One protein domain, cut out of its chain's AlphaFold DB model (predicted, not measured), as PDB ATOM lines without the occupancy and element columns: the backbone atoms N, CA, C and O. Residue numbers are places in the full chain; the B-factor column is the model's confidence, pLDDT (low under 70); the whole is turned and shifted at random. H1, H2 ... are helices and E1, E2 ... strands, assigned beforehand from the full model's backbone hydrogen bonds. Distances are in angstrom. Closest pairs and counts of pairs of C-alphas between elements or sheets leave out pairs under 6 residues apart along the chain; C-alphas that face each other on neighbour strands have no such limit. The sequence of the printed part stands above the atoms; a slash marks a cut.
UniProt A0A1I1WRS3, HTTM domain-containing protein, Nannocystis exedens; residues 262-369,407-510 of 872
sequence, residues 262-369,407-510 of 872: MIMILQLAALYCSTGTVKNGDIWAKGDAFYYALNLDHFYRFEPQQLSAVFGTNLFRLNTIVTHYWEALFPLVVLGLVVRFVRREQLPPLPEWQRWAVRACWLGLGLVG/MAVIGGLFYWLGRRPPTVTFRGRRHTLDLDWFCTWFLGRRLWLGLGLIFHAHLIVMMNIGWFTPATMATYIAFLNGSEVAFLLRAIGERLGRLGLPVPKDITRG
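What this domain is: This is residues 262 to 369 and 407 to 510 of the 872 residues of the protein "HTTM domain-containing protein" of Nannocystis exedens (UniProt A0A1I1WRS3). This is a loose, branching assembly of helices whose middle is made by H1, H5, H6, H10 and H11, with H10 and H11 folded back on each other as a helical hairpin. Three extensions leave it: short helices H2, H3 and H4 gather at one end of H5; H12 and H13 form an arm of their own; H9 leads to H8, H7 and a small strand hairpin, E1 with E2, whose residues 425 to 430 stick out. The 212 printed residues hold thirteen named helices and two antiparallel strands, in the order H1 to H8, E1, E2, H9 to H13; the class is mostly helix. The radius of gyration of the C-alphas is 21.6 A and the spans are 62 by 58 by 40 A.

Where its parts are: Find C-alpha 423 at (-36.558, 19.846, 48.457), where E1, residues 423 to 426, begins; E2 is 429 to 432. Before them look for H7, 352 to 369, 25.8 A long, and H8, 407 to 419; after them come H9, 435 to 441, H10, 445 to 462, 24.6 A long, H11, 468 to 479, H12, 482 to 498, 24.4 A long, and H13, 505 to 508. Start again at C-alpha 262, (-30.593, 44.730, 26.901), for H1, 262 to 277, 22.5 A long, then H2, 282 to 286, H3, 289 to 294, H4, 305 to 311, H5, 315 to 329, 20.6 A long, and H6, 332 to 344.

How they stand to each other: In the hairpin of E1 and E2, find N 424 and O 431 at 2.8 A, within hydrogen-bond range. H8, with residues 414 to 418 alone, only just touches H9, with 3 pairs of C-alphas within 8 A, the closest being Leu 417 and Leu 435, 5.1 A. H7 is close to H8 but not clearly touching, C-alphas 366 and 407 being closest at 7.5 A. H9 touches H6, closest C-alphas Cys 439 and Gly 336, 4.8 A. H10 and H11 touch at a shallow tilt of 17 degrees, opposite ways, closest C-alphas His 456 and Thr 469, 5.7 A. H1 touches H11, closest C-alphas 265 and 478, 6.4 A, and H5 at a steep tilt of 51 degrees, closest C-alphas 276 and 328, 4.1 A. H5 touches H2 and H3, at C-alphas 320 and 284, 6.7 A, and 320 and 290, 5.1 A; H4 is near H3 and H5. H12 touches H13, closest C-alphas 494 and 507, 5.9 A. Helix O i to N i+4 pairs are within hydrogen-bond range throughout, except H11, 4 of 8; H13 is too short for one.

The domain as a whole: The farthest C-alphas, Glu 303 and Trp 353, are 62.6 A apart. Residues 370 to 406 are not printed, and C-alphas 369 and 407 are 11.2 A apart across this cut. Of the links printed whole, H3 to H4, H6 to H7 and H12 to H13 are short and the others tight. Mean pLDDT of the printed part is 92.1, and no printed residue is under 70.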
ATOM      1  N   MET A 262     -31.291  46.005  27.101       97.19
ATOM      2  CA  MET A 262     -30.593  44.730  26.901       97.19
ATOM      3  C   MET A 262     -29.147  44.942  26.444       97.19
ATOM      4  O   MET A 262     -28.256  44.279  26.966       97.19
ATOM      5  N   ILE A 263     -28.892  45.898  25.543       96.69
ATOM      6  CA  ILE A 263     -27.521  46.260  25.154       96.69
ATOM      7  C   ILE A 263     -26.733  46.783  26.361       96.69
ATOM      8  O   ILE A 263     -25.601  46.361  26.547       96.69
ATOM      9  N   MET A 264     -27.321  47.619  27.229       97.38
ATOM     10  CA  MET A 264     -26.652  48.071  28.463       97.38
ATOM     11  C   MET A 264     -26.230  46.901  29.369       97.38
ATOM     12  O   MET A 264     -25.120  46.899  29.897       97.38
ATOM     13  N   ILE A 265     -27.098  45.894  29.533       97.31
ATOM     14  CA  ILE A 265     -26.797  44.679  30.306       97.31
ATOM     15  C   ILE A 265     -25.636  43.903  29.670       97.31
ATOM     16  O   ILE A 265     -24.712  43.499  30.374       97.31
ATOM     17  N   LEU A 266     -25.679  43.704  28.349       95.69
ATOM     18  CA  LEU A 266     -24.633  42.985  27.621       95.69
ATOM     19  C   LEU A 266     -23.301  43.736  27.636       95.69
ATOM     20  O   LEU A 266     -22.270  43.101  27.837       95.69
ATOM     21  N   GLN A 267     -23.319  45.063  27.483       94.31
ATOM     22  CA  GLN A 267     -22.120  45.890  27.555       94.31
ATOM     23  C   GLN A 267     -21.449  45.729  28.912       94.31
ATOM     24  O   GLN A 267     -20.251  45.470  28.968       94.31
ATOM     25  N   LEU A 268     -22.214  45.835  30.005       94.50
ATOM     26  CA  LEU A 268     -21.657  45.686  31.347       94.50
ATOM     27  C   LEU A 268     -21.058  44.289  31.557       94.50
ATOM     28  O   LEU A 268     -19.978  44.157  32.126       94.50
ATOM     29  N   ALA A 269     -21.736  43.250  31.063       94.81
ATOM     30  CA  ALA A 269     -21.248  41.882  31.159       94.81
ATOM     31  C   ALA A 269     -19.948  41.658  30.376       94.81
ATOM     32  O   ALA A 269     -18.997  41.092  30.916       94.81
ATOM     33  N   ALA A 270     -19.890  42.130  29.131       92.06
ATOM     34  CA  ALA A 270     -18.703  42.015  28.291       92.06
ATOM     35  C   ALA A 270     -17.517  42.789  28.882       92.06
ATOM     36  O   ALA A 270     -16.384  42.310  28.881       92.06
ATOM     37  N   LEU A 271     -17.799  43.955  29.454       90.62
ATOM     38  CA  LEU A 271     -16.820  44.820  30.082       90.62
ATOM     39  C   LEU A 271     -16.192  44.196  31.334       90.62
ATOM     40  O   LEU A 271     -14.966  44.212  31.458       90.62
ATOM     41  N   TYR A 272     -16.994  43.619  32.238       92.12
ATOM     42  CA  TYR A 272     -16.456  42.975  33.440       92.12
ATOM     43  C   TYR A 272     -15.665  41.727  33.066       92.12
ATOM     44  O   TYR A 272     -14.553  41.552  33.551       92.12
ATOM     45  N   CYS A 273     -16.176  40.931  32.123       92.12
ATOM     46  CA  CYS A 273     -15.475  39.757  31.610       92.12
ATOM     47  C   CYS A 273     -14.101  40.121  31.032       92.12
ATOM     48  O   CYS A 273     -13.080  39.556  31.424       92.12
ATOM     49  N   SER A 274     -14.058  41.118  30.145       88.88
ATOM     50  CA  SER A 274     -12.810  41.617  29.560       88.88
ATOM     51  C   SER A 274     -11.849  42.130  30.641       88.88
ATOM     52  O   SER A 274     -10.664  41.825  30.601       88.88
ATOM     53  N   THR A 275     -12.363  42.833  31.652       88.44
ATOM     54  CA  THR A 275     -11.579  43.362  32.783       88.44
ATOM     55  C   THR A 275     -10.991  42.259  33.666       88.44
ATOM     56  O   THR A 275      -9.805  42.301  33.984       88.44
ATOM     57  N   GLY A 276     -11.787  41.253  34.032       90.62
ATOM     58  CA  GLY A 276     -11.329  40.135  34.853       90.62
ATOM     59  C   GLY A 276     -10.316  39.264  34.114       90.62
ATOM     60  O   GLY A 276      -9.264  38.944  34.649       90.62
ATOM     61  N   THR A 277     -10.573  38.942  32.845       88.25
ATOM     62  CA  THR A 277      -9.712  38.037  32.057       88.25
ATOM     63  C   THR A 277      -8.306  38.583  31.784       88.25
ATOM     64  O   THR A 277      -7.375  37.802  31.566       88.25
ATOM     65  N   VAL A 278      -8.110  39.907  31.822       85.12
ATOM     66  CA  VAL A 278      -6.776  40.515  31.676       85.12
ATOM     67  C   VAL A 278      -5.980  40.585  32.986       85.12
ATOM     68  O   VAL A 278      -4.789  40.883  32.939       85.12
ATOM     69  N   LYS A 279      -6.581  40.288  34.147       88.25
ATOM     70  CA  LYS A 279      -5.937  40.300  35.478       88.25
ATOM     71  C   LYS A 279      -5.216  38.982  35.780       88.25
ATOM     72  O   LYS A 279      -5.433  38.325  36.790       88.25
ATOM     73  N   ASN A 280      -4.344  38.586  34.863       84.38
ATOM     74  CA  ASN A 280      -3.738  37.253  34.815       84.38
ATOM     75  C   ASN A 280      -2.273  37.200  35.285       84.38
ATOM     76  O   ASN A 280      -1.598  36.201  35.051       84.38
ATOM     77  N   GLY A 281      -1.760  38.258  35.915       84.75
ATOM     78  CA  GLY A 281      -0.388  38.286  36.408       84.75
ATOM     79  C   GLY A 281      -0.191  37.601  37.767       84.75
ATOM     80  O   GLY A 281      -1.131  37.365  38.526       84.75
ATOM     81  N   ASP A 282       1.074  37.324  38.098       85.50
ATOM     82  CA  ASP A 282       1.478  36.625  39.330       85.50
ATOM     83  C   ASP A 282       0.953  37.243  40.637       85.50
ATOM     84  O   ASP A 282       0.717  36.525  41.606       85.50
ATOM     85  N   ILE A 283       0.775  38.565  40.694       91.19
ATOM     86  CA  ILE A 283       0.293  39.251  41.901       91.19
ATOM     87  C   ILE A 283      -1.194  38.959  42.125       91.19
ATOM     88  O   ILE A 283      -1.622  38.769  43.263       91.19
ATOM     89  N   TRP A 284      -1.982  38.859  41.050       92.38
ATOM     90  CA  TRP A 284      -3.366  38.391  41.129       92.38
ATOM     91  C   TRP A 284      -3.439  36.922  41.528       92.38
ATOM     92  O   TRP A 284      -4.252  36.573  42.380       92.38
ATOM     93  N   ALA A 285      -2.564  36.080  40.969       88.00
ATOM     94  CA  ALA A 285      -2.507  34.656  41.297       88.00
ATOM     95  C   ALA A 285      -2.174  34.401  42.779       88.00
ATOM     96  O   ALA A 285      -2.753  33.507  43.388       88.00
ATOM     97  N   LYS A 286      -1.289  35.213  43.375       89.81
ATOM     98  CA  LYS A 286      -0.955  35.154  44.811       89.81
ATOM     99  C   LYS A 286      -2.041  35.716  45.736       89.81
ATOM    100  O   LYS A 286      -2.038  35.420  46.926       89.81
ATOM    101  N   GLY A 287      -2.965  36.518  45.205       93.75
ATOM    102  CA  GLY A 287      -3.978  37.208  46.000       93.75
ATOM    103  C   GLY A 287      -3.547  38.589  46.509       93.75
ATOM    104  O   GLY A 287      -4.304  39.238  47.216       93.75
ATOM    105  N   ASP A 288      -2.393  39.125  46.129       95.19
ATOM    106  CA  ASP A 288      -1.885  40.363  46.746       95.19
ATOM    107  C   ASP A 288      -2.314  41.638  45.989       95.19
ATOM    108  O   ASP A 288      -1.961  42.756  46.367       95.19
ATOM    109  N   ALA A 289      -3.089  41.512  44.907       94.19
ATOM    110  CA  ALA A 289      -3.385  42.645  44.031       94.19
ATOM    111  C   ALA A 289      -4.222  43.747  44.700       94.19
ATOM    112  O   ALA A 289      -3.937  44.932  44.518       94.19
ATOM    113  N   PHE A 290      -5.221  43.369  45.499       93.06
ATOM    114  CA  PHE A 290      -6.028  44.307  46.272       93.06
ATOM    115  C   PHE A 290      -5.181  45.079  47.292       93.06
ATOM    116  O   PHE A 290      -5.333  46.293  47.411       93.06
ATOM    117  N   TYR A 291      -4.244  44.405  47.969       94.75
ATOM    118  CA  TYR A 291      -3.314  45.042  48.904       94.75
ATOM    119  C   TYR A 291      -2.514  46.154  48.215       94.75
ATOM    120  O   TYR A 291      -2.473  47.283  48.709       94.75
ATOM    121  N   TYR A 292      -1.925  45.866  47.050       94.25
ATOM    122  CA  TYR A 292      -1.150  46.867  46.318       94.25
ATOM    123  C   TYR A 292      -2.028  47.999  45.796       94.25
ATOM    124  O   TYR A 292      -1.651  49.155  45.932       94.25
ATOM    125  N   ALA A 293      -3.209  47.694  45.249       91.00
ATOM    126  CA  ALA A 293      -4.139  48.711  44.764       91.00
ATOM    127  C   ALA A 293      -4.582  49.679  45.876       91.00
ATOM    128  O   ALA A 293      -4.667  50.883  45.627       91.00
ATOM    129  N   LEU A 294      -4.823  49.170  47.088       91.31
ATOM    130  CA  LEU A 294      -5.229  49.974  48.239       91.31
ATOM    131  C   LEU A 294      -4.081  50.848  48.775       91.31
ATOM    132  O   LEU A 294      -4.334  51.968  49.203       91.31
ATOM    133  N   ASN A 295      -2.829  50.381  48.703       91.75
ATOM    134  CA  ASN A 295      -1.634  51.104  49.167       91.75
ATOM    135  C   ASN A 295      -1.018  52.048  48.114       91.75
ATOM    136  O   ASN A 295       0.131  52.473  48.245       91.75
ATOM    137  N   LEU A 296      -1.766  52.389  47.062       88.94
ATOM    138  CA  LEU A 296      -1.367  53.433  46.123       88.94
ATOM    139  C   LEU A 296      -1.752  54.812  46.666       88.94
ATOM    140  O   LEU A 296      -2.933  55.132  46.802       88.94
ATOM    141  N   ASP A 297      -0.758  55.667  46.888       84.69
ATOM    142  CA  ASP A 297      -0.922  56.911  47.654       84.69
ATOM    143  C   ASP A 297      -1.783  57.961  46.957       84.69
ATOM    144  O   ASP A 297      -2.389  58.833  47.573       84.69
ATOM    145  N   HIS A 298      -1.878  57.856  45.637       80.50
ATOM    146  CA  HIS A 298      -2.742  58.713  44.839       80.50
ATOM    147  C   HIS A 298      -4.206  58.251  44.832       80.50
ATOM    148  O   HIS A 298      -5.052  58.998  44.341       80.50
ATOM    149  N   PHE A 299      -4.505  57.047  45.340       80.75
ATOM    150  CA  PHE A 299      -5.853  56.495  45.374       80.75
ATOM    151  C   PHE A 299      -6.449  56.372  46.767       80.75
ATOM    152  O   PHE A 299      -7.665  56.413  46.831       80.75
ATOM    153  N   TYR A 300      -5.718  56.204  47.866       82.38
ATOM    154  CA  TYR A 300      -6.406  56.004  49.148       82.38
ATOM    155  C   TYR A 300      -7.064  57.290  49.678       82.38
ATOM    156  O   TYR A 300      -6.596  58.405  49.443       82.38
ATOM    157  N   ARG A 301      -8.173  57.133  50.403       85.31
ATOM    158  CA  ARG A 301      -8.927  58.223  51.050       85.31
ATOM    159  C   ARG A 301      -8.469  58.457  52.492       85.31
ATOM    160  O   ARG A 301      -8.330  59.597  52.928       85.31
ATOM    161  N   PHE A 302      -8.191  57.352  53.173       86.12
ATOM    162  CA  PHE A 302      -7.653  57.239  54.528       86.12
ATOM    163  C   PHE A 302      -6.372  56.412  54.472       86.12
ATOM    164  O   PHE A 302      -6.235  55.614  53.549       86.12
ATOM    165  N   GLU A 303      -5.475  56.562  55.445       86.88
ATOM    166  CA  GLU A 303      -4.230  55.784  55.516       86.88
ATOM    167  C   GLU A 303      -4.528  54.281  55.663       86.88
ATOM    168  O   GLU A 303      -5.008  53.839  56.712       86.88
ATOM    169  N   PRO A 304      -4.282  53.459  54.623       90.00
ATOM    170  CA  PRO A 304      -4.659  52.051  54.642       90.00
ATOM    171  C   PRO A 304      -3.659  51.175  55.404       90.00
ATOM    172  O   PRO A 304      -3.897  49.974  55.535       90.00
ATOM    173  N   GLN A 305      -2.530  51.713  55.876       92.25
ATOM    174  CA  GLN A 305      -1.400  50.914  56.363       92.25
ATOM    175  C   GLN A 305      -1.743  50.112  57.624       92.25
ATOM    176  O   GLN A 305      -1.337  48.957  57.728       92.25
ATOM    177  N   GLN A 306      -2.564  50.664  58.522       92.50
ATOM    178  CA  GLN A 306      -3.097  49.948  59.692       92.50
ATOM    179  C   GLN A 306      -3.915  48.718  59.272       92.50
ATOM    180  O   GLN A 306      -3.650  47.598  59.702       92.50
ATOM    181  N   LEU A 307      -4.869  48.908  58.356       92.88
ATOM    182  CA  LEU A 307      -5.672  47.806  57.817       92.88
ATOM    183  C   LEU A 307      -4.802  46.806  57.055       92.88
ATOM    184  O   LEU A 307      -5.050  45.609  57.111       92.88
ATOM    185  N   SER A 308      -3.772  47.285  56.366       94.25
ATOM    186  CA  SER A 308      -2.851  46.455  55.594       94.25
ATOM    187  C   SER A 308      -1.991  45.559  56.484       94.25
ATOM    188  O   SER A 308      -1.762  44.410  56.116       94.25
ATOM    189  N   ALA A 309      -1.584  46.032  57.666       94.75
ATOM    190  CA  ALA A 309      -0.858  45.226  58.648       94.75
ATOM    191  C   ALA A 309      -1.706  44.078  59.212       94.75
ATOM    192  O   ALA A 309      -1.206  42.972  59.391       94.75
ATOM    193  N   VAL A 310      -3.001  44.318  59.437       95.31
ATOM    194  CA  VAL A 310      -3.912  43.317  60.016       95.31
ATOM    195  C   VAL A 310      -4.479  42.370  58.953       95.31
ATOM    196  O   VAL A 310      -4.560  41.157  59.157       95.31
ATOM    197  N   PHE A 311      -4.887  42.914  57.805       95.94
ATOM    198  CA  PHE A 311      -5.704  42.215  56.811       95.94
ATOM    199  C   PHE A 311      -4.971  41.867  55.508       95.94
ATOM    200  O   PHE A 311      -5.522  41.143  54.672       95.94
ATOM    201  N   GLY A 312      -3.736  42.349  55.328       92.56
ATOM    202  CA  GLY A 312      -2.983  42.245  54.074       92.56
ATOM    203  C   GLY A 312      -2.769  40.815  53.580       92.56
ATOM    204  O   GLY A 312      -2.930  40.547  52.393       92.56
ATOM    205  N   THR A 313      -2.476  39.881  54.485       94.62
ATOM    206  CA  THR A 313      -2.176  38.476  54.155       94.62
ATOM    207  C   THR A 313      -3.396  37.548  54.212       94.62
ATOM    208  O   THR A 313      -3.269  36.365  53.885       94.62
ATOM    209  N   ASN A 314      -4.571  38.061  54.603       94.56
ATOM    210  CA  ASN A 314      -5.803  37.286  54.791       94.56
ATOM    211  C   ASN A 314      -6.988  37.838  53.967       94.56
ATOM    212  O   ASN A 314      -7.180  37.444  52.817       94.56
ATOM    213  N   LEU A 315      -7.784  38.757  54.511       93.88
ATOM    214  CA  LEU A 315      -8.994  39.314  53.917       93.88
ATOM    215  C   LEU A 315      -8.697  40.027  52.598       93.88
ATOM    216  O   LEU A 315      -9.481  39.914  51.660       93.88
ATOM    217  N   PHE A 316      -7.558  40.711  52.478       95.00
ATOM    218  CA  PHE A 316      -7.175  41.348  51.215       95.00
ATOM    219  C   PHE A 316      -6.861  40.311  50.133       95.00
ATOM    220  O   PHE A 316      -7.217  40.528  48.975       95.00
ATOM    221  N   ARG A 317      -6.310  39.147  50.506       95.00
ATOM    222  CA  ARG A 317      -6.132  38.025  49.574       95.00
ATOM    223  C   ARG A 317      -7.443  37.425  49.118       95.00
ATOM    224  O   ARG A 317      -7.640  37.227  47.918       95.00
ATOM    225  N   LEU A 318      -8.364  37.210  50.054       94.50
ATOM    226  CA  LEU A 318      -9.715  36.775  49.721       94.50
ATOM    227  C   LEU A 318     -10.387  37.778  48.775       94.50
ATOM    228  O   LEU A 318     -10.911  37.374  47.741       94.50
ATOM    229  N   ASN A 319     -10.308  39.077  49.069       93.88
ATOM    230  CA  ASN A 319     -10.874  40.125  48.222       93.88
ATOM    231  C   ASN A 319     -10.272  40.110  46.814       93.88
ATOM    232  O   ASN A 319     -11.026  40.176  45.850       93.88
ATOM    233  N   THR A 320      -8.952  39.947  46.667       94.94
ATOM    234  CA  THR A 320      -8.313  39.806  45.348       94.94
ATOM    235  C   THR A 320      -8.903  38.645  44.552       94.94
ATOM    236  O   THR A 320      -9.285  38.829  43.395       94.94
ATOM    237  N   ILE A 321      -9.001  37.462  45.166       94.12
ATOM    238  CA  ILE A 321      -9.525  36.254  44.515       94.12
ATOM    239  C   ILE A 321     -10.989  36.467  44.125       94.12
ATOM    240  O   ILE A 321     -11.366  36.237  42.975       94.12
ATOM    241  N   VAL A 322     -11.812  36.945  45.063       94.69
ATOM    242  CA  VAL A 322     -13.239  37.164  44.821       94.69
ATOM    243  C   VAL A 322     -13.436  38.211  43.730       94.69
ATOM    244  O   VAL A 322     -14.200  37.951  42.810       94.69
ATOM    245  N   THR A 323     -12.748  39.357  43.769       93.25
ATOM    246  CA  THR A 323     -12.866  40.394  42.732       93.25
ATOM    247  C   THR A 323     -12.460  39.863  41.360       93.25
ATOM    248  O   THR A 323     -13.200  40.071  40.403       93.25
ATOM    249  N   HIS A 324     -11.342  39.140  41.251       93.69
ATOM    250  CA  HIS A 324     -10.867  38.611  39.971       93.69
ATOM    251  C   HIS A 324     -11.894  37.672  39.326       93.69
ATOM    252  O   HIS A 324     -12.343  37.909  38.201       93.69
ATOM    253  N   TYR A 325     -12.316  36.633  40.048       93.75
ATOM    254  CA  TYR A 325     -13.271  35.672  39.503       93.75
ATOM    255  C   TYR A 325     -14.671  36.266  39.362       93.75
ATOM    256  O   TYR A 325     -15.382  35.906  38.427       93.75
ATOM    257  N   TRP A 326     -15.064  37.205  40.226       95.88
ATOM    258  CA  TRP A 326     -16.332  37.912  40.076       95.88
ATOM    259  C   TRP A 326     -16.373  38.734  38.780       95.88
ATOM    260  O   TRP A 326     -17.369  38.695  38.066       95.88
ATOM    261  N   GLU A 327     -15.301  39.434  38.415       94.00
ATOM    262  CA  GLU A 327     -15.261  40.164  37.143       94.00
ATOM    263  C   GLU A 327     -15.264  39.203  35.946       94.00
ATOM    264  O   GLU A 327     -16.088  39.344  35.040       94.00
ATOM    265  N   ALA A 328     -14.393  38.186  35.962       93.62
ATOM    266  CA  ALA A 328     -14.245  37.236  34.857       93.62
ATOM    267  C   ALA A 328     -15.527  36.427  34.593       93.62
ATOM    268  O   ALA A 328     -15.862  36.131  33.446       93.62
ATOM    269  N   LEU A 329     -16.269  36.092  35.651       95.62
ATOM    270  CA  LEU A 329     -17.486  35.284  35.583       95.62
ATOM    271  C   LEU A 329     -18.774  36.115  35.626       95.62
ATOM    272  O   LEU A 329     -19.863  35.542  35.553       95.62
ATOM    273  N   PHE A 330     -18.692  37.450  35.664       96.19
ATOM    274  CA  PHE A 330     -19.866  38.324  35.679       96.19
ATOM    275  C   PHE A 330     -20.905  38.001  34.586       96.19
ATOM    276  O   PHE A 330     -22.097  38.051  34.897       96.19
ATOM    277  N   PRO A 331     -20.543  37.600  33.342       95.62
ATOM    278  CA  PRO A 331     -21.523  37.202  32.323       95.62
ATOM    279  C   PRO A 331     -22.496  36.093  32.732       95.62
ATOM    280  O   PRO A 331     -23.575  35.992  32.142       95.62
ATOM    281  N   LEU A 332     -22.186  35.294  33.758       95.44
ATOM    282  CA  LEU A 332     -23.114  34.305  34.311       95.44
ATOM    283  C   LEU A 332     -24.433  34.937  34.780       95.44
ATOM    284  O   LEU A 332     -25.476  34.284  34.705       95.44
ATOM    285  N   VAL A 333     -24.431  36.222  35.163       96.50
ATOM    286  CA  VAL A 333     -25.664  36.957  35.468       96.50
ATOM    287  C   VAL A 333     -26.612  37.014  34.267       96.50
ATOM    288  O   VAL A 333     -27.829  36.910  34.423       96.50
ATOM    289  N   VAL A 334     -26.074  37.147  33.050       95.88
ATOM    290  CA  VAL A 334     -26.861  37.200  31.810       95.88
ATOM    291  C   VAL A 334     -27.476  35.836  31.534       95.88
ATOM    292  O   VAL A 334     -28.661  35.764  31.210       95.88
ATOM    293  N   LEU A 335     -26.721  34.753  31.742       92.88
ATOM    294  CA  LEU A 335     -27.243  33.391  31.628       92.88
ATOM    295  C   LEU A 335     -28.424  33.176  32.584       92.88
ATOM    296  O   LEU A 335     -29.491  32.742  32.150       92.88
ATOM    297  N   GLY A 336     -28.278  33.546  33.861       94.00
ATOM    298  CA  GLY A 336     -29.368  33.454  34.832       94.00
ATOM    299  C   GLY A 336     -30.583  34.301  34.445       94.00
ATOM    300  O   GLY A 336     -31.716  33.834  34.551       94.00
ATOM    301  N   LEU A 337     -30.378  35.518  33.931       94.31
ATOM    302  CA  LEU A 337     -31.465  36.367  33.434       94.31
ATOM    303  C   LEU A 337     -32.202  35.748  32.241       94.31
ATOM    304  O   LEU A 337     -33.434  35.753  32.227       94.31
ATOM    305  N   VAL A 338     -31.477  35.201  31.264       92.38
ATOM    306  CA  VAL A 338     -32.056  34.588  30.059       92.38
ATOM    307  C   VAL A 338     -32.805  33.304  30.404       92.38
ATOM    308  O   VAL A 338     -33.944  33.136  29.974       92.38
ATOM    309  N   VAL A 339     -32.225  32.423  31.225       90.50
ATOM    310  CA  VAL A 339     -32.873  31.170  31.650       90.50
ATOM    311  C   VAL A 339     -34.180  31.465  32.384       90.50
ATOM    312  O   VAL A 339     -35.227  30.908  32.050       90.50
ATOM    313  N   ARG A 340     -34.155  32.400  33.340       91.56
ATOM    314  CA  ARG A 340     -35.357  32.802  34.083       91.56
ATOM    315  C   ARG A 340     -36.381  33.494  33.193       91.56
ATOM    316  O   ARG A 340     -37.574  33.264  33.357       91.56
ATOM    317  N   PHE A 341     -35.936  34.299  32.228       91.19
ATOM    318  CA  PHE A 341     -36.814  34.887  31.219       91.19
ATOM    319  C   PHE A 341     -37.537  33.803  30.412       91.19
ATOM    320  O   PHE A 341     -38.764  33.811  30.370       91.19
ATOM    321  N   VAL A 342     -36.812  32.835  29.843       88.69
ATOM    322  CA  VAL A 342     -37.399  31.745  29.044       88.69
ATOM    323  C   VAL A 342     -38.408  30.938  29.864       88.69
ATOM    324  O   VAL A 342     -39.503  30.660  29.373       88.69
ATOM    325  N   ARG A 343     -38.085  30.617  31.126       87.19
ATOM    326  CA  ARG A 343     -39.004  29.907  32.033       87.19
ATOM    327  C   ARG A 343     -40.239  30.740  32.380       87.19
ATOM    328  O   ARG A 343     -41.349  30.218  32.343       87.19
ATOM    329  N   ARG A 344     -40.075  32.033  32.682       87.56
ATOM    330  CA  ARG A 344     -41.181  32.935  33.053       87.56
ATOM    331  C   ARG A 344     -42.149  33.182  31.899       87.56
ATOM    332  O   ARG A 344     -43.353  33.264  32.132       87.56
ATOM    333  N   GLU A 345     -41.623  33.334  30.686       85.81
ATOM    334  CA  GLU A 345     -42.419  33.524  29.469       85.81
ATOM    335  C   GLU A 345     -43.007  32.206  28.936       85.81
ATOM    336  O   GLU A 345     -43.785  32.252  27.989       85.81
ATOM    337  N   GLN A 346     -42.641  31.054  29.524       86.50
ATOM    338  CA  GLN A 346     -43.126  29.713  29.164       86.50
ATOM    339  C   GLN A 346     -43.105  29.472  27.647       86.50
ATOM    340  O   GLN A 346     -44.102  29.086  27.031       86.50
ATOM    341  N   LEU A 347     -41.956  29.753  27.026       83.38
ATOM    342  CA  LEU A 347     -41.825  29.649  25.575       83.38
ATOM    343  C   LEU A 347     -42.124  28.220  25.094       83.38
ATOM    344  O   LEU A 347     -41.762  27.259  25.779       83.38
ATOM    345  N   PRO A 348     -42.736  28.062  23.902       82.06
ATOM    346  CA  PRO A 348     -42.936  26.756  23.300       82.06
ATOM    347  C   PRO A 348     -41.646  25.930  23.284       82.06
ATOM    348  O   PRO A 348     -40.611  26.454  22.856       82.06
ATOM    349  N   PRO A 349     -41.684  24.655  23.717       84.69
ATOM    350  CA  PRO A 349     -40.524  23.796  23.577       84.69
ATOM    351  C   PRO A 349     -40.194  23.645  22.092       84.69
ATOM    352  O   PRO A 349     -41.087  23.539  21.249       84.69
ATOM    353  N   LEU A 350     -38.900  23.644  21.780       90.00
ATOM    354  CA  LEU A 350     -38.441  23.367  20.426       90.00
ATOM    355  C   LEU A 350     -38.815  21.923  20.026       90.00
ATOM    356  O   LEU A 350     -38.814  21.039  20.895       90.00
ATOM    357  N   PRO A 351     -39.074  21.658  18.730       93.31
ATOM    358  CA  PRO A 351     -39.153  20.302  18.192       93.31
ATOM    359  C   PRO A 351     -37.950  19.459  18.620       93.31
ATOM    360  O   PRO A 351     -36.858  19.982  18.842       93.31
ATOM    361  N   GLU A 352     -38.124  18.145  18.737       94.00
ATOM    362  CA  GLU A 352     -37.090  17.260  19.285       94.00
ATOM    363  C   GLU A 352     -35.745  17.341  18.562       94.00
ATOM    364  O   GLU A 352     -34.722  17.548  19.216       94.00
ATOM    365  N   TRP A 353     -35.749  17.288  17.233       94.88
ATOM    366  CA  TRP A 353     -34.524  17.419  16.447       94.88
ATOM    367  C   TRP A 353     -33.836  18.778  16.666       94.88
ATOM    368  O   TRP A 353     -32.617  18.837  16.783       94.88
ATOM    369  N   GLN A 354     -34.603  19.870  16.817       94.56
ATOM    370  CA  GLN A 354     -34.049  21.199  17.111       94.56
ATOM    371  C   GLN A 354     -33.469  21.267  18.521       94.56
ATOM    372  O   GLN A 354     -32.452  21.922  18.731       94.56
ATOM    373  N   ARG A 355     -34.076  20.582  19.502       92.44
ATOM    374  CA  ARG A 355     -33.515  20.481  20.859       92.44
ATOM    375  C   ARG A 355     -32.153  19.797  20.831       92.44
ATOM    376  O   ARG A 355     -31.228  20.285  21.474       92.44
ATOM    377  N   TRP A 356     -32.021  18.700  20.087       94.44
ATOM    378  CA  TRP A 356     -30.739  18.022  19.908       94.44
ATOM    379  C   TRP A 356     -29.737  18.867  19.123       94.44
ATOM    380  O   TRP A 356     -28.598  18.982  19.563       94.44
ATOM    381  N   ALA A 357     -30.161  19.553  18.060       96.00
ATOM    382  CA  ALA A 357     -29.302  20.468  17.308       96.00
ATOM    383  C   ALA A 357     -28.771  21.618  18.179       96.00
ATOM    384  O   ALA A 357     -27.582  21.916  18.154       96.00
ATOM    385  N   VAL A 358     -29.617  22.229  19.014       94.81
ATOM    386  CA  VAL A 358     -29.192  23.267  19.967       94.81
ATOM    387  C   VAL A 358     -28.221  22.707  21.006       94.81
ATOM    388  O   VAL A 358     -27.225  23.355  21.314       94.81
ATOM    389  N   ARG A 359     -28.474  21.506  21.545       94.19
ATOM    390  CA  ARG A 359     -27.532  20.838  22.460       94.19
ATOM    391  C   ARG A 359     -26.189  20.585  21.785       94.19
ATOM    392  O   ARG A 359     -25.165  20.863  22.395       94.19
ATOM    393  N   ALA A 360     -26.201  20.123  20.536       96.38
ATOM    394  CA  ALA A 360     -25.000  19.933  19.732       96.38
ATOM    395  C   ALA A 360     -24.275  21.261  19.473       96.38
ATOM    396  O   ALA A 360     -23.058  21.296  19.568       96.38
ATOM    397  N   CYS A 361     -24.994  22.367  19.244       97.25
ATOM    398  CA  CYS A 361     -24.389  23.696  19.119       97.25
ATOM    399  C   CYS A 361     -23.700  24.138  20.418       97.25
ATOM    400  O   CYS A 361     -22.570  24.610  20.376       97.25
ATOM    401  N   TRP A 362     -24.339  23.969  21.581       95.12
ATOM    402  CA  TRP A 362     -23.723  24.317  22.871       95.12
ATOM    403  C   TRP A 362     -22.539  23.413  23.224       95.12
ATOM    404  O   TRP A 362     -21.520  23.907  23.706       95.12
ATOM    405  N   LEU A 363     -22.651  22.108  22.954       96.19
ATOM    406  CA  LEU A 363     -21.552  21.154  23.099       96.19
ATOM    407  C   LEU A 363     -20.394  21.533  22.169       96.19
ATOM    408  O   LEU A 363     -19.269  21.675  22.633       96.19
ATOM    409  N   GLY A 364     -20.684  21.770  20.891       97.50
ATOM    410  CA  GLY A 364     -19.725  22.199  19.878       97.50
ATOM    411  C   GLY A 364     -19.020  23.494  20.263       97.50
ATOM    412  O   GLY A 364     -17.798  23.548  20.220       97.50
ATOM    413  N   LEU A 365     -19.751  24.502  20.746       96.12
ATOM    414  CA  LEU A 365     -19.163  25.743  21.257       96.12
ATOM    415  C   LEU A 365     -18.201  25.487  22.430       96.12
ATOM    416  O   LEU A 365     -17.109  26.052  22.463       96.12
ATOM    417  N   GLY A 366     -18.582  24.623  23.377       96.25
ATOM    418  CA  GLY A 366     -17.721  24.246  24.501       96.25
ATOM    419  C   GLY A 366     -16.471  23.472  24.071       96.25
ATOM    420  O   GLY A 366     -15.395  23.709  24.617       96.25
ATOM    421  N   LEU A 367     -16.590  22.599  23.067       97.62
ATOM    422  CA  LEU A 367     -15.471  21.851  22.490       97.62
ATOM    423  C   LEU A 367     -14.539  22.749  21.669       97.62
ATOM    424  O   LEU A 367     -13.327  22.621  21.783       97.62
ATOM    425  N   VAL A 368     -15.073  23.705  20.906       97.75
ATOM    426  CA  VAL A 368     -14.266  24.732  20.232       97.75
ATOM    427  C   VAL A 368     -13.479  25.542  21.258       97.75
ATOM    428  O   VAL A 368     -12.286  25.757  21.072       97.75
ATOM    429  N   GLY A 369     -14.114  25.951  22.362       95.25
ATOM    430  CA  GLY A 369     -13.428  26.625  23.466       95.25
ATOM    431  C   GLY A 369     -12.273  25.793  24.030       95.25
ATOM    432  O   GLY A 369     -11.168  26.311  24.177       95.25
ATOM    433  N   MET A 407     -17.998  20.524  31.820       95.12
ATOM    434  CA  MET A 407     -19.149  20.546  30.911       95.12
ATOM    435  C   MET A 407     -20.211  19.510  31.305       95.12
ATOM    436  O   MET A 407     -21.398  19.841  31.360       95.12
ATOM    437  N   ALA A 408     -19.798  18.278  31.616       95.38
ATOM    438  CA  ALA A 408     -20.695  17.208  32.044       95.38
ATOM    439  C   ALA A 408     -21.391  17.539  33.373       95.38
ATOM    440  O   ALA A 408     -22.600  17.344  33.492       95.38
ATOM    441  N   VAL A 409     -20.667  18.107  34.341       95.44
ATOM    442  CA  VAL A 409     -21.205  18.553  35.635       95.44
ATOM    443  C   VAL A 409     -22.224  19.672  35.440       95.44
ATOM    444  O   VAL A 409     -23.315  19.595  35.997       95.44
ATOM    445  N   ILE A 410     -21.927  20.684  34.618       91.75
ATOM    446  CA  ILE A 410     -22.866  21.782  34.334       91.75
ATOM    447  C   ILE A 410     -24.129  21.246  33.647       91.75
ATOM    448  O   ILE A 410     -25.245  21.567  34.063       91.75
ATOM    449  N   GLY A 411     -23.971  20.402  32.623       91.56
ATOM    450  CA  GLY A 411     -25.094  19.775  31.922       91.56
ATOM    451  C   GLY A 411     -25.937  18.891  32.843       91.56
ATOM    452  O   GLY A 411     -27.166  19.001  32.852       91.56
ATOM    453  N   GLY A 412     -25.282  18.066  33.663       93.69
ATOM    454  CA  GLY A 412     -25.902  17.201  34.663       93.69
ATOM    455  C   GLY A 412     -26.639  17.989  35.744       93.69
ATOM    456  O   GLY A 412     -27.774  17.652  36.070       93.69
ATOM    457  N   LEU A 413     -26.059  19.089  36.228       92.75
ATOM    458  CA  LEU A 413     -26.683  19.996  37.189       92.75
ATOM    459  C   LEU A 413     -27.954  20.627  36.610       92.75
ATOM    460  O   LEU A 413     -29.009  20.565  37.236       92.75
ATOM    461  N   PHE A 414     -27.892  21.190  35.401       91.06
ATOM    462  CA  PHE A 414     -29.065  21.780  34.742       91.06
ATOM    463  C   PHE A 414     -30.158  20.739  34.479       91.06
ATOM    464  O   PHE A 414     -31.346  21.029  34.637       91.06
ATOM    465  N   TYR A 415     -29.767  19.521  34.106       90.88
ATOM    466  CA  TYR A 415     -30.683  18.402  33.933       90.88
ATOM    467  C   TYR A 415     -31.357  18.002  35.253       90.88
ATOM    468  O   TYR A 415     -32.583  17.889  35.311       90.88
ATOM    469  N   TRP A 416     -30.569  17.831  36.316       93.19
ATOM    470  CA  TRP A 416     -31.036  17.427  37.639       93.19
ATOM    471  C   TRP A 416     -31.963  18.478  38.255       93.19
ATOM    472  O   TRP A 416     -33.113  18.164  38.555       93.19
ATOM    473  N   LEU A 417     -31.535  19.742  38.320       92.06
ATOM    474  CA  LEU A 417     -32.339  20.852  38.850       92.06
ATOM    475  C   LEU A 417     -33.585  21.155  38.003       92.06
ATOM    476  O   LEU A 417     -34.559  21.713  38.509       92.06
ATOM    477  N   GLY A 418     -33.553  20.827  36.709       87.12
ATOM    478  CA  GLY A 418     -34.676  21.020  35.795       87.12
ATOM    479  C   GLY A 418     -35.738  19.919  35.861       87.12
ATOM    480  O   GLY A 418     -36.898  20.196  35.564       87.12
ATOM    481  N   ARG A 419     -35.368  18.682  36.226       87.94
ATOM    482  CA  ARG A 419     -36.284  17.523  36.228       87.94
ATOM    483  C   ARG A 419     -36.605  16.964  37.610       87.94
ATOM    484  O   ARG A 419     -37.721  16.504  37.818       87.94
ATOM    485  N   ARG A 420     -35.635  16.941  38.523       88.81
ATOM    486  CA  ARG A 420     -35.742  16.328  39.855       88.81
ATOM    487  C   ARG A 420     -35.116  17.248  40.914       88.81
ATOM    488  O   ARG A 420     -34.114  16.873  41.520       88.81
ATOM    489  N   PRO A 421     -35.663  18.458  41.114       90.38
ATOM    490  CA  PRO A 421     -35.082  19.407  42.050       90.38
ATOM    491  C   PRO A 421     -35.206  18.892  43.495       90.38
ATOM    492  O   PRO A 421     -36.289  18.441  43.884       90.38
ATOM    493  N   PRO A 422     -34.139  18.954  44.311       92.00
ATOM    494  CA  PRO A 422     -34.218  18.543  45.706       92.00
ATOM    495  C   PRO A 422     -35.087  19.522  46.506       92.00
ATOM    496  O   PRO A 422     -35.162  20.715  46.203       92.00
ATOM    497  N   THR A 423     -35.745  19.021  47.553       91.31
ATOM    498  CA  THR A 423     -36.558  19.846  48.457       91.31
ATOM    499  C   THR A 423     -35.982  19.826  49.861       91.31
ATOM    500  O   THR A 423     -35.764  18.749  50.408       91.31
ATOM    501  N   VAL A 424     -35.791  21.001  50.453       91.25
ATOM    502  CA  VAL A 424     -35.278  21.178  51.815       91.25
ATOM    503  C   VAL A 424     -36.346  21.867  52.655       91.25
ATOM    504  O   VAL A 424     -36.907  22.877  52.234       91.25
ATOM    505  N   THR A 425     -36.637  21.345  53.845       91.38
ATOM    506  CA  THR A 425     -37.569  21.981  54.786       91.38
ATOM    507  C   THR A 425     -36.776  22.797  55.798       91.38
ATOM    508  O   THR A 425     -35.964  22.249  56.535       91.38
ATOM    509  N   PHE A 426     -37.005  24.110  55.842       89.75
ATOM    510  CA  PHE A 426     -36.351  25.013  56.787       89.75
ATOM    511  C   PHE A 426     -37.403  25.849  57.514       89.75
ATOM    512  O   PHE A 426     -38.259  26.463  56.877       89.75
ATOM    513  N   ARG A 427     -37.361  25.862  58.855       88.25
ATOM    514  CA  ARG A 427     -38.340  26.565  59.713       88.25
ATOM    515  C   ARG A 427     -39.804  26.278  59.323       88.25
ATOM    516  O   ARG A 427     -40.605  27.193  59.165       88.25
ATOM    517  N   GLY A 428     -40.125  25.005  59.079       89.25
ATOM    518  CA  GLY A 428     -41.471  24.559  58.693       89.25
ATOM    519  C   GLY A 428     -41.901  24.900  57.257       89.25
ATOM    520  O   GLY A 428     -42.980  24.490  56.841       89.25
ATOM    521  N   ARG A 429     -41.080  25.606  56.465       87.62
ATOM    522  CA  ARG A 429     -41.360  25.896  55.049       87.62
ATOM    523  C   ARG A 429     -40.553  24.975  54.142       87.62
ATOM    524  O   ARG A 429     -39.333  24.871  54.266       87.62
ATOM    525  N   ARG A 430     -41.237  24.314  53.206       88.94
ATOM    526  CA  ARG A 430     -40.607  23.477  52.178       88.94
ATOM    527  C   ARG A 430     -40.092  24.359  51.039       88.94
ATOM    528  O   ARG A 430     -40.866  25.060  50.393       88.94
ATOM    529  N   HIS A 431     -38.791  24.308  50.788       88.56
ATOM    530  CA  HIS A 431     -38.112  25.025  49.716       88.56
ATOM    531  C   HIS A 431     -37.653  24.042  48.637       88.56
ATOM    532  O   HIS A 431     -36.889  23.121  48.916       88.56
ATOM    533  N   THR A 432     -38.093  24.245  47.398       91.44
ATOM    534  CA  THR A 432     -37.614  23.479  46.239       91.44
ATOM    535  C   THR A 432     -36.401  24.183  45.641       91.44
ATOM    536  O   THR A 432     -36.509  25.326  45.197       91.44
ATOM    537  N   LEU A 433     -35.248  23.516  45.625       92.12
ATOM    538  CA  LEU A 433     -34.011  24.040  45.047       92.12
ATOM    539  C   LEU A 433     -33.986  23.715  43.550       92.12
ATOM    540  O   LEU A 433     -33.227  22.870  43.087       92.12
ATOM    541  N   ASP A 434     -34.890  24.327  42.792       91.62
ATOM    542  CA  ASP A 434     -34.970  24.133  41.349       91.62
ATOM    543  C   ASP A 434     -34.021  25.067  40.583       91.62
ATOM    544  O   ASP A 434     -33.279  25.875  41.151       91.62
ATOM    545  N   LEU A 435     -34.057  24.980  39.253       90.44
ATOM    546  CA  LEU A 435     -33.244  25.847  38.405       90.44
ATOM    547  C   LEU A 435     -33.565  27.351  38.589       90.44
ATOM    548  O   LEU A 435     -32.692  28.179  38.352       90.44
ATOM    549  N   ASP A 436     -34.771  27.748  39.025       90.12
ATOM    550  CA  ASP A 436     -35.107  29.165  39.253       90.12
ATOM    551  C   ASP A 436     -34.498  29.646  40.567       90.12
ATOM    552  O   ASP A 436     -33.931  30.741  40.609       90.12
ATOM    553  N   TRP A 437     -34.522  28.809  41.609       92.00
ATOM    554  CA  TRP A 437     -33.788  29.058  42.846       92.00
ATOM    555  C   TRP A 437     -32.283  29.192  42.576       92.00
ATOM    556  O   TRP A 437     -31.681  30.203  42.949       92.00
ATOM    557  N   PHE A 438     -31.691  28.245  41.840       93.00
ATOM    558  CA  PHE A 438     -30.268  28.276  41.490       93.00
ATOM    559  C   PHE A 438     -29.905  29.527  40.679       93.00
ATOM    560  O   PHE A 438     -28.988  30.268  41.038       93.00
ATOM    561  N   CYS A 439     -30.675  29.843  39.631       92.75
ATOM    562  CA  CYS A 439     -30.471  31.054  38.839       92.75
ATOM    563  C   CYS A 439     -30.781  32.348  39.603       92.75
ATOM    564  O   CYS A 439     -30.376  33.417  39.158       92.75
ATOM    565  N   THR A 440     -31.511  32.302  40.715       90.31
ATOM    566  CA  THR A 440     -31.780  33.481  41.548       90.31
ATOM    567  C   THR A 440     -30.597  33.818  42.450       90.31
ATOM    568  O   THR A 440     -30.313  35.003  42.646       90.31
ATOM    569  N   TRP A 441     -29.909  32.802  42.971       90.00
ATOM    570  CA  TRP A 441     -28.829  32.973  43.943       90.00
ATOM    571  C   TRP A 441     -27.434  32.898  43.327       90.00
ATOM    572  O   TRP A 441     -26.633  33.778  43.601       90.00
ATOM    573  N   PHE A 442     -27.151  31.930  42.452       92.06
ATOM    574  CA  PHE A 442     -25.800  31.707  41.916       92.06
ATOM    575  C   PHE A 442     -25.568  32.388  40.569       92.06
ATOM    576  O   PHE A 442     -24.522  32.986  40.342       92.06
ATOM    577  N   LEU A 443     -26.559  32.359  39.676       94.38
ATOM    578  CA  LEU A 443     -26.491  33.038  38.371       94.38
ATOM    579  C   LEU A 443     -27.292  34.349  38.358       94.38
ATOM    580  O   LEU A 443     -27.539  34.932  37.310       94.38
ATOM    581  N   GLY A 444     -27.778  34.790  39.517       90.81
ATOM    582  CA  GLY A 444     -28.781  35.843  39.612       90.81
ATOM    583  C   GLY A 444     -28.223  37.178  40.066       90.81
ATOM    584  O   GLY A 444     -27.199  37.267  40.736       90.81
ATOM    585  N   ARG A 445     -28.979  38.241  39.783       93.75
ATOM    586  CA  ARG A 445     -28.649  39.623  40.170       93.75
ATOM    587  C   ARG A 445     -28.294  39.794  41.655       93.75
ATOM    588  O   ARG A 445     -27.555  40.713  41.973       93.75
ATOM    589  N   ARG A 446     -28.818  38.948  42.556       91.69
ATOM    590  CA  ARG A 446     -28.590  39.055  44.009       91.69
ATOM    591  C   ARG A 446     -27.115  38.924  44.374       91.69
ATOM    592  O   ARG A 446     -26.604  39.784  45.074       91.69
ATOM    593  N   LEU A 447     -26.449  37.887  43.869       92.88
ATOM    594  CA  LEU A 447     -25.025  37.676  44.111       92.88
ATOM    595  C   LEU A 447     -24.192  38.663  43.294       92.88
ATOM    596  O   LEU A 447     -23.402  39.412  43.854       92.88
ATOM    597  N   TRP A 448     -24.418  38.714  41.979       95.62
ATOM    598  CA  TRP A 448     -23.549  39.470  41.074       95.62
ATOM    599  C   TRP A 448     -23.625  40.980  41.297       95.62
ATOM    600  O   TRP A 448     -22.589  41.617  41.455       95.62
ATOM    601  N   LEU A 449     -24.828  41.557  41.382       95.44
ATOM    602  CA  LEU A 449     -24.966  42.990  41.659       95.44
ATOM    603  C   LEU A 449     -24.759  43.299  43.142       95.44
ATOM    604  O   LEU A 449     -24.287  44.380  43.450       95.44
ATOM    605  N   GLY A 450     -25.085  42.375  44.054       94.69
ATOM    606  CA  GLY A 450     -24.856  42.562  45.490       94.69
ATOM    607  C   GLY A 450     -23.370  42.674  45.826       94.69
ATOM    608  O   GLY A 450     -22.957  43.660  46.430       94.69
ATOM    609  N   LEU A 451     -22.555  41.720  45.364       94.25
ATOM    610  CA  LEU A 451     -21.097  41.791  45.489       94.25
ATOM    611  C   LEU A 451     -20.535  43.014  44.764       94.25
ATOM    612  O   LEU A 451     -19.722  43.734  45.334       94.25
ATOM    613  N   GLY A 452     -21.039  43.308  43.560       94.88
ATOM    614  CA  GLY A 452     -20.693  44.529  42.841       94.88
ATOM    615  C   GLY A 452     -20.935  45.786  43.678       94.88
ATOM    616  O   GLY A 452     -20.032  46.602  43.826       94.88
ATOM    617  N   LEU A 453     -22.116  45.931  44.286       94.81
ATOM    618  CA  LEU A 453     -22.449  47.068  45.146       94.81
ATOM    619  C   LEU A 453     -21.521  47.152  46.360       94.81
ATOM    620  O   LEU A 453     -21.102  48.251  46.698       94.81
ATOM    621  N   ILE A 454     -21.168  46.020  46.977       93.44
ATOM    622  CA  ILE A 454     -20.231  45.978  48.109       93.44
ATOM    623  C   ILE A 454     -18.842  46.456  47.676       93.44
ATOM    624  O   ILE A 454     -18.278  47.335  48.327       93.44
ATOM    625  N   PHE A 455     -18.307  45.947  46.561       91.06
ATOM    626  CA  PHE A 455     -16.996  46.366  46.054       91.06
ATOM    627  C   PHE A 455     -16.976  47.851  45.716       91.06
ATOM    628  O   PHE A 455     -16.073  48.568  46.133       91.06
ATOM    629  N   HIS A 456     -17.997  48.344  45.020       92.56
ATOM    630  CA  HIS A 456     -18.068  49.749  44.635       92.56
ATOM    631  C   HIS A 456     -18.301  50.665  45.848       92.56
ATOM    632  O   HIS A 456     -17.671  51.712  45.949       92.56
ATOM    633  N   ALA A 457     -19.124  50.265  46.821       90.75
ATOM    634  CA  ALA A 457     -19.271  51.012  48.070       90.75
ATOM    635  C   ALA A 457     -17.943  51.083  48.838       90.75
ATOM    636  O   ALA A 457     -17.551  52.157  49.287       90.75
ATOM    637  N   HIS A 458     -17.211  49.969  48.917       88.75
ATOM    638  CA  HIS A 458     -15.878  49.943  49.510       88.75
ATOM    639  C   HIS A 458     -14.913  50.889  48.784       88.75
ATOM    640  O   HIS A 458     -14.219  51.666  49.435       88.75
ATOM    641  N   LEU A 459     -14.907  50.885  47.446       89.06
ATOM    642  CA  LEU A 459     -14.093  51.806  46.650       89.06
ATOM    643  C   LEU A 459     -14.451  53.274  46.912       89.06
ATOM    644  O   LEU A 459     -13.541  54.084  46.966       89.06
ATOM    645  N   ILE A 460     -15.729  53.630  47.094       88.44
ATOM    646  CA  ILE A 460     -16.142  55.010  47.426       88.44
ATOM    647  C   ILE A 460     -15.604  55.439  48.795       88.44
ATOM    648  O   ILE A 460     -15.195  56.586  48.966       88.44
ATOM    649  N   VAL A 461     -15.626  54.530  49.771       87.81
ATOM    650  CA  VAL A 461     -15.190  54.821  51.141       87.81
ATOM    651  C   VAL A 461     -13.667  54.895  51.227       87.81
ATOM    652  O   VAL A 461     -13.131  55.842  51.796       87.81
ATOM    653  N   MET A 462     -12.963  53.917  50.656       87.62
ATOM    654  CA  MET A 462     -11.527  53.731  50.878       87.62
ATOM    655  C   MET A 462     -10.647  54.330  49.790       87.62
ATOM    656  O   MET A 462      -9.482  54.627  50.056       87.62
ATOM    657  N   MET A 463     -11.172  54.509  48.578       87.25
ATOM    658  CA  MET A 463     -10.404  54.981  47.433       87.25
ATOM    659  C   MET A 463     -11.008  56.251  46.818       87.25
ATOM    660  O   MET A 463     -12.192  56.557  46.901       87.25
ATOM    661  N   ASN A 464     -10.156  57.020  46.164       83.19
ATOM    662  CA  ASN A 464     -10.439  58.296  45.552       83.19
ATOM    663  C   ASN A 464     -10.292  58.137  44.034       83.19
ATOM    664  O   ASN A 464      -9.328  58.595  43.428       83.19
ATOM    665  N   ILE A 465     -11.232  57.407  43.427       81.69
ATOM    666  CA  ILE A 465     -11.257  57.077  41.982       81.69
ATOM    667  C   ILE A 465     -12.259  57.986  41.226       81.69
ATOM    668  O   ILE A 465     -12.636  57.746  40.080       81.69
ATOM    669  N   GLY A 466     -12.707  59.066  41.871       84.69
ATOM    670  CA  GLY A 466     -13.660  60.020  41.312       84.69
ATOM    671  C   GLY A 466     -15.011  59.391  40.964       84.69
ATOM    672  O   GLY A 466     -15.518  58.516  41.664       84.69
ATOM    673  N   TRP A 467     -15.603  59.838  39.856       90.25
ATOM    674  CA  TRP A 467     -16.968  59.478  39.455       90.25
ATOM    675  C   TRP A 467     -17.108  58.125  38.740       90.25
ATOM    676  O   TRP A 467     -18.223  57.722  38.408       90.25
ATOM    677  N   PHE A 468     -16.014  57.370  38.580       89.19
ATOM    678  CA  PHE A 468     -16.027  56.011  38.025       89.19
ATOM    679  C   PHE A 468     -17.009  55.084  38.750       89.19
ATOM    680  O   PHE A 468     -17.846  54.409  38.143       89.19
ATOM    681  N   THR A 469     -16.888  55.054  40.075       90.62
ATOM    682  CA  THR A 469     -17.581  54.097  40.930       90.62
ATOM    683  C   THR A 469     -19.085  54.387  40.992       90.62
ATOM    684  O   THR A 469     -19.864  53.467  40.716       90.62
ATOM    685  N   PRO A 470     -19.533  55.645  41.213       93.56
ATOM    686  CA  PRO A 470     -20.942  56.009  41.058       93.56
ATOM    687  C   PRO A 470     -21.508  55.706  39.664       93.56
ATOM    688  O   PRO A 470     -22.630  55.207  39.560       93.56
ATOM    689  N   ALA A 471     -20.744  55.960  38.592       93.38
ATOM    690  CA  ALA A 471     -21.207  55.710  37.225       93.38
ATOM    691  C   ALA A 471     -21.468  54.224  37.000       93.38
ATOM    692  O   ALA A 471     -22.511  53.838  36.473       93.38
ATOM    693  N   THR A 472     -20.543  53.387  37.463       93.38
ATOM    694  CA  THR A 472     -20.652  51.939  37.348       93.38
ATOM    695  C   THR A 472     -21.815  51.396  38.177       93.38
ATOM    696  O   THR A 472     -22.610  50.616  37.654       93.38
ATOM    697  N   MET A 473     -22.009  51.858  39.417       95.00
ATOM    698  CA  MET A 473     -23.174  51.474  40.230       95.00
ATOM    699  C   MET A 473     -24.500  51.876  39.572       95.00
ATOM    700  O   MET A 473     -25.461  51.106  39.602       95.00
ATOM    701  N   ALA A 474     -24.560  53.041  38.921       96.75
ATOM    702  CA  ALA A 474     -25.755  53.477  38.202       96.75
ATOM    703  C   ALA A 474     -26.141  52.507  37.068       96.75
ATOM    704  O   ALA A 474     -27.331  52.288  36.829       96.75
ATOM    705  N   THR A 475     -25.175  51.846  36.415       96.25
ATOM    706  CA  THR A 475     -25.455  50.828  35.377       96.25
ATOM    707  C   THR A 475     -26.226  49.615  35.900       96.25
ATOM    708  O   THR A 475     -26.977  48.996  35.144       96.25
ATOM    709  N   TYR A 476     -26.153  49.311  37.202       97.12
ATOM    710  CA  TYR A 476     -26.889  48.191  37.798       97.12
ATOM    711  C   TYR A 476     -28.407  48.402  37.766       97.12
ATOM    712  O   TYR A 476     -29.161  47.429  37.769       97.12
ATOM    713  N   ILE A 477     -28.877  49.649  37.640       97.62
ATOM    714  CA  ILE A 477     -30.303  49.955  37.469       97.62
ATOM    715  C   ILE A 477     -30.855  49.261  36.218       97.62
ATOM    716  O   ILE A 477     -31.977  48.760  36.258       97.62
ATOM    717  N   ALA A 478     -30.073  49.137  35.136       97.38
ATOM    718  CA  ALA A 478     -30.508  48.478  33.899       97.38
ATOM    719  C   ALA A 478     -30.921  47.008  34.110       97.38
ATOM    720  O   ALA A 478     -31.726  46.467  33.346       97.38
ATOM    721  N   PHE A 479     -30.422  46.371  35.171       97.12
ATOM    722  CA  PHE A 479     -30.753  44.998  35.525       97.12
ATOM    723  C   PHE A 479     -32.102  44.873  36.232       97.12
ATOM    724  O   PHE A 479     -32.611  43.759  36.317       97.12
ATOM    725  N   LEU A 480     -32.704  45.963  36.715       95.69
ATOM    726  CA  LEU A 480     -34.024  45.974  37.347       95.69
ATOM    727  C   LEU A 480     -35.136  46.135  36.301       95.69
ATOM    728  O   LEU A 480     -34.997  46.867  35.322       95.69
ATOM    729  N   ASN A 481     -36.270  45.470  36.504       93.06
ATOM    730  CA  ASN A 481     -37.475  45.687  35.707       93.06
ATOM    731  C   ASN A 481     -38.235  46.918  36.222       93.06
ATOM    732  O   ASN A 481     -38.167  47.236  37.409       93.06
ATOM    733  N   GLY A 482     -39.011  47.583  35.364       95.06
ATOM    734  CA  GLY A 482     -39.670  48.836  35.751       95.06
ATOM    735  C   GLY A 482     -40.671  48.690  36.905       95.06
ATOM    736  O   GLY A 482     -40.766  49.585  37.741       95.06
ATOM    737  N   SER A 483     -41.326  47.532  37.036       94.12
ATOM    738  CA  SER A 483     -42.164  47.225  38.202       94.12
ATOM    739  C   SER A 483     -41.343  47.114  39.488       94.12
ATOM    740  O   SER A 483     -41.751  47.641  40.515       94.12
ATOM    741  N   GLU A 484     -40.165  46.486  39.440       95.62
ATOM    742  CA  GLU A 484     -39.260  46.382  40.593       95.62
ATOM    743  C   GLU A 484     -38.773  47.766  41.024       95.62
ATOM    744  O   GLU A 484     -38.778  48.069  42.213       95.62
ATOM    745  N   VAL A 485     -38.434  48.631  40.062       96.88
ATOM    746  CA  VAL A 485     -38.097  50.037  40.326       96.88
ATOM    747  C   VAL A 485     -39.264  50.768  40.985       96.88
ATOM    748  O   VAL A 485     -39.062  51.486  41.958       96.88
ATOM    749  N   ALA A 486     -40.489  50.562  40.504       96.50
ATOM    750  CA  ALA A 486     -41.667  51.207  41.067       96.50
ATOM    751  C   ALA A 486     -41.928  50.806  42.522       96.50
ATOM    752  O   ALA A 486     -42.157  51.678  43.355       96.50
ATOM    753  N   PHE A 487     -41.857  49.510  42.834       96.38
ATOM    754  CA  PHE A 487     -42.009  49.015  44.203       96.38
ATOM    755  C   PHE A 487     -40.850  49.449  45.106       96.38
ATOM    756  O   PHE A 487     -41.080  49.814  46.255       96.38
ATOM    757  N   LEU A 488     -39.617  49.476  44.591       95.06
ATOM    758  CA  LEU A 488     -38.460  49.965  45.339       95.06
ATOM    759  C   LEU A 488     -38.616  51.445  45.706       95.06
ATOM    760  O   LEU A 488     -38.477  51.807  46.871       95.06
ATOM    761  N   LEU A 489     -38.943  52.297  44.731       94.56
ATOM    762  CA  LEU A 489     -39.157  53.726  44.965       94.56
ATOM    763  C   LEU A 489     -40.373  53.982  45.862       94.56
ATOM    764  O   LEU A 489     -40.349  54.920  46.653       94.56
ATOM    765  N   ARG A 490     -41.403  53.129  45.790       94.38
ATOM    766  CA  ARG A 490     -42.551  53.168  46.704       94.38
ATOM    767  C   ARG A 490     -42.125  52.927  48.147       94.38
ATOM    768  O   ARG A 490     -42.398  53.769  48.993       94.38
ATOM    769  N   ALA A 491     -41.384  51.849  48.399       94.44
ATOM    770  CA  ALA A 491     -40.880  51.524  49.730       94.44
ATOM    771  C   ALA A 491     -39.940  52.610  50.282       94.44
ATOM    772  O   ALA A 491     -39.967  52.906  51.475       94.44
ATOM    773  N   ILE A 492     -39.118  53.225  49.422       94.44
ATOM    774  CA  ILE A 492     -38.286  54.375  49.804       94.44
ATOM    775  C   ILE A 492     -39.174  55.568  50.178       94.44
ATOM    776  O   ILE A 492     -38.996  56.134  51.251       94.44
ATOM    777  N   GLY A 493     -40.155  55.918  49.344       94.12
ATOM    778  CA  GLY A 493     -41.077  57.022  49.608       94.12
ATOM    779  C   GLY A 493     -41.866  56.849  50.907       94.12
ATOM    780  O   GLY A 493     -41.968  57.790  51.684       94.12
ATOM    781  N   GLU A 494     -42.366  55.646  51.194       94.06
ATOM    782  CA  GLU A 494     -43.062  55.350  52.454       94.06
ATOM    783  C   GLU A 494     -42.156  55.569  53.669       94.06
ATOM    784  O   GLU A 494     -42.595  56.118  54.678       94.06
ATOM    785  N   ARG A 495     -40.878  55.176  53.580       94.56
ATOM    786  CA  ARG A 495     -39.898  55.420  54.649       94.56
ATOM    787  C   ARG A 495     -39.604  56.906  54.819       94.56
ATOM    788  O   ARG A 495     -39.568  57.369  55.951       94.56
ATOM    789  N   LEU A 496     -39.428  57.651  53.727       94.00
ATOM    790  CA  LEU A 496     -39.210  59.101  53.782       94.00
ATOM    791  C   LEU A 496     -40.427  59.829  54.373       94.00
ATOM    792  O   LEU A 496     -40.254  60.714  55.203       94.00
ATOM    793  N   GLY A 497     -41.647  59.405  54.026       91.44
ATOM    794  CA  GLY A 497     -42.877  59.931  54.622       91.44
ATOM    795  C   GLY A 497     -42.956  59.688  56.132       91.44
ATOM    796  O   GLY A 497     -43.334  60.589  56.874       91.44
ATOM    797  N   ARG A 498     -42.515  58.515  56.617       91.38
ATOM    798  CA  ARG A 498     -42.391  58.240  58.066       91.38
ATOM    799  C   ARG A 498     -41.346  59.115  58.761       91.38
ATOM    800  O   ARG A 498     -41.458  59.333  59.959       91.38
ATOM    801  N   LEU A 499     -40.351  59.609  58.024       92.75
ATOM    802  CA  LEU A 499     -39.350  60.565  58.511       92.75
ATOM    803  C   LEU A 499     -39.821  62.028  58.407       92.75
ATOM    804  O   LEU A 499     -39.027  62.936  58.626       92.75
ATOM    805  N   GLY A 500     -41.086  62.276  58.048       90.69
ATOM    806  CA  GLY A 500     -41.659  63.621  57.940       90.69
ATOM    807  C   GLY A 500     -41.294  64.373  56.656       90.69
ATOM    808  O   GLY A 500     -41.626  65.550  56.525       90.69
ATOM    809  N   LEU A 501     -40.635  63.724  55.690       93.00
ATOM    810  CA  LEU A 501     -40.311  64.354  54.411       93.00
ATOM    811  C   LEU A 501     -41.545  64.406  53.494       93.00
ATOM    812  O   LEU A 501     -42.330  63.452  53.458       93.00
ATOM    813  N   PRO A 502     -41.714  65.486  52.709       92.81
ATOM    814  CA  PRO A 502     -42.860  65.636  51.825       92.81
ATOM    815  C   PRO A 502     -42.848  64.562  50.734       92.81
ATOM    816  O   PRO A 502     -41.928  64.479  49.919       92.81
ATOM    817  N   VAL A 503     -43.905  63.752  50.696       92.69
ATOM    818  CA  VAL A 503     -44.122  62.715  49.681       92.69
ATOM    819  C   VAL A 503     -45.550  62.794  49.126       92.69
ATOM    820  O   VAL A 503     -46.448  63.298  49.803       92.69
ATOM    821  N   PRO A 504     -45.794  62.318  47.891       90.75
ATOM    822  CA  PRO A 504     -47.137  62.248  47.320       90.75
ATOM    823  C   PRO A 504     -48.173  61.567  48.234       90.75
ATOM    824  O   PRO A 504     -47.879  60.555  48.871       90.75
ATOM    825  N   LYS A 505     -49.410  62.093  48.259       90.06
ATOM    826  CA  LYS A 505     -50.508  61.618  49.135       90.06
ATOM    827  C   LYS A 505     -50.853  60.144  48.951       90.06
ATOM    828  O   LYS A 505     -51.322  59.478  49.866       90.06
ATOM    829  N   ASP A 506     -50.654  59.622  47.753       90.56
ATOM    830  CA  ASP A 506     -50.882  58.213  47.499       90.56
ATOM    831  C   ASP A 506     -49.842  57.324  48.182       90.56
ATOM    832  O   ASP A 506     -50.155  56.199  48.554       90.56
ATOM    833  N   ILE A 507     -48.603  57.798  48.350       92.00
ATOM    834  CA  ILE A 507     -47.573  57.090  49.121       92.00
ATOM    835  C   ILE A 507     -47.971  57.056  50.596       92.00
ATOM    836  O   ILE A 507     -47.897  55.995  51.207       92.00
ATOM    837  N   THR A 508     -48.442  58.175  51.156       87.81
ATOM    838  CA  THR A 508     -48.876  58.221  52.563       87.81
ATOM    839  C   THR A 508     -50.113  57.360  52.823       87.81
ATOM    840  O   THR A 508     -50.221  56.773  53.892       87.81
ATOM    841  N   ARG A 509     -51.009  57.225  51.836       88.12
ATOM    842  CA  ARG A 509     -52.151  56.293  51.863       88.12
ATOM    843  C   ARG A 509     -51.765  54.812  51.767       88.12
ATOM    844  O   ARG A 509     -52.605  53.962  52.030       88.12
ATOM    845  N   GLY A 510     -50.535  54.490  51.361       87.44
ATOM    846  CA  GLY A 510     -50.093  53.104  51.185       87.44
ATOM    847  C   GLY A 510     -50.652  52.405  49.939       87.44
ATOM    848  O   GLY A 510     -50.670  51.180  49.886       87.44
TER     849      GLY A 510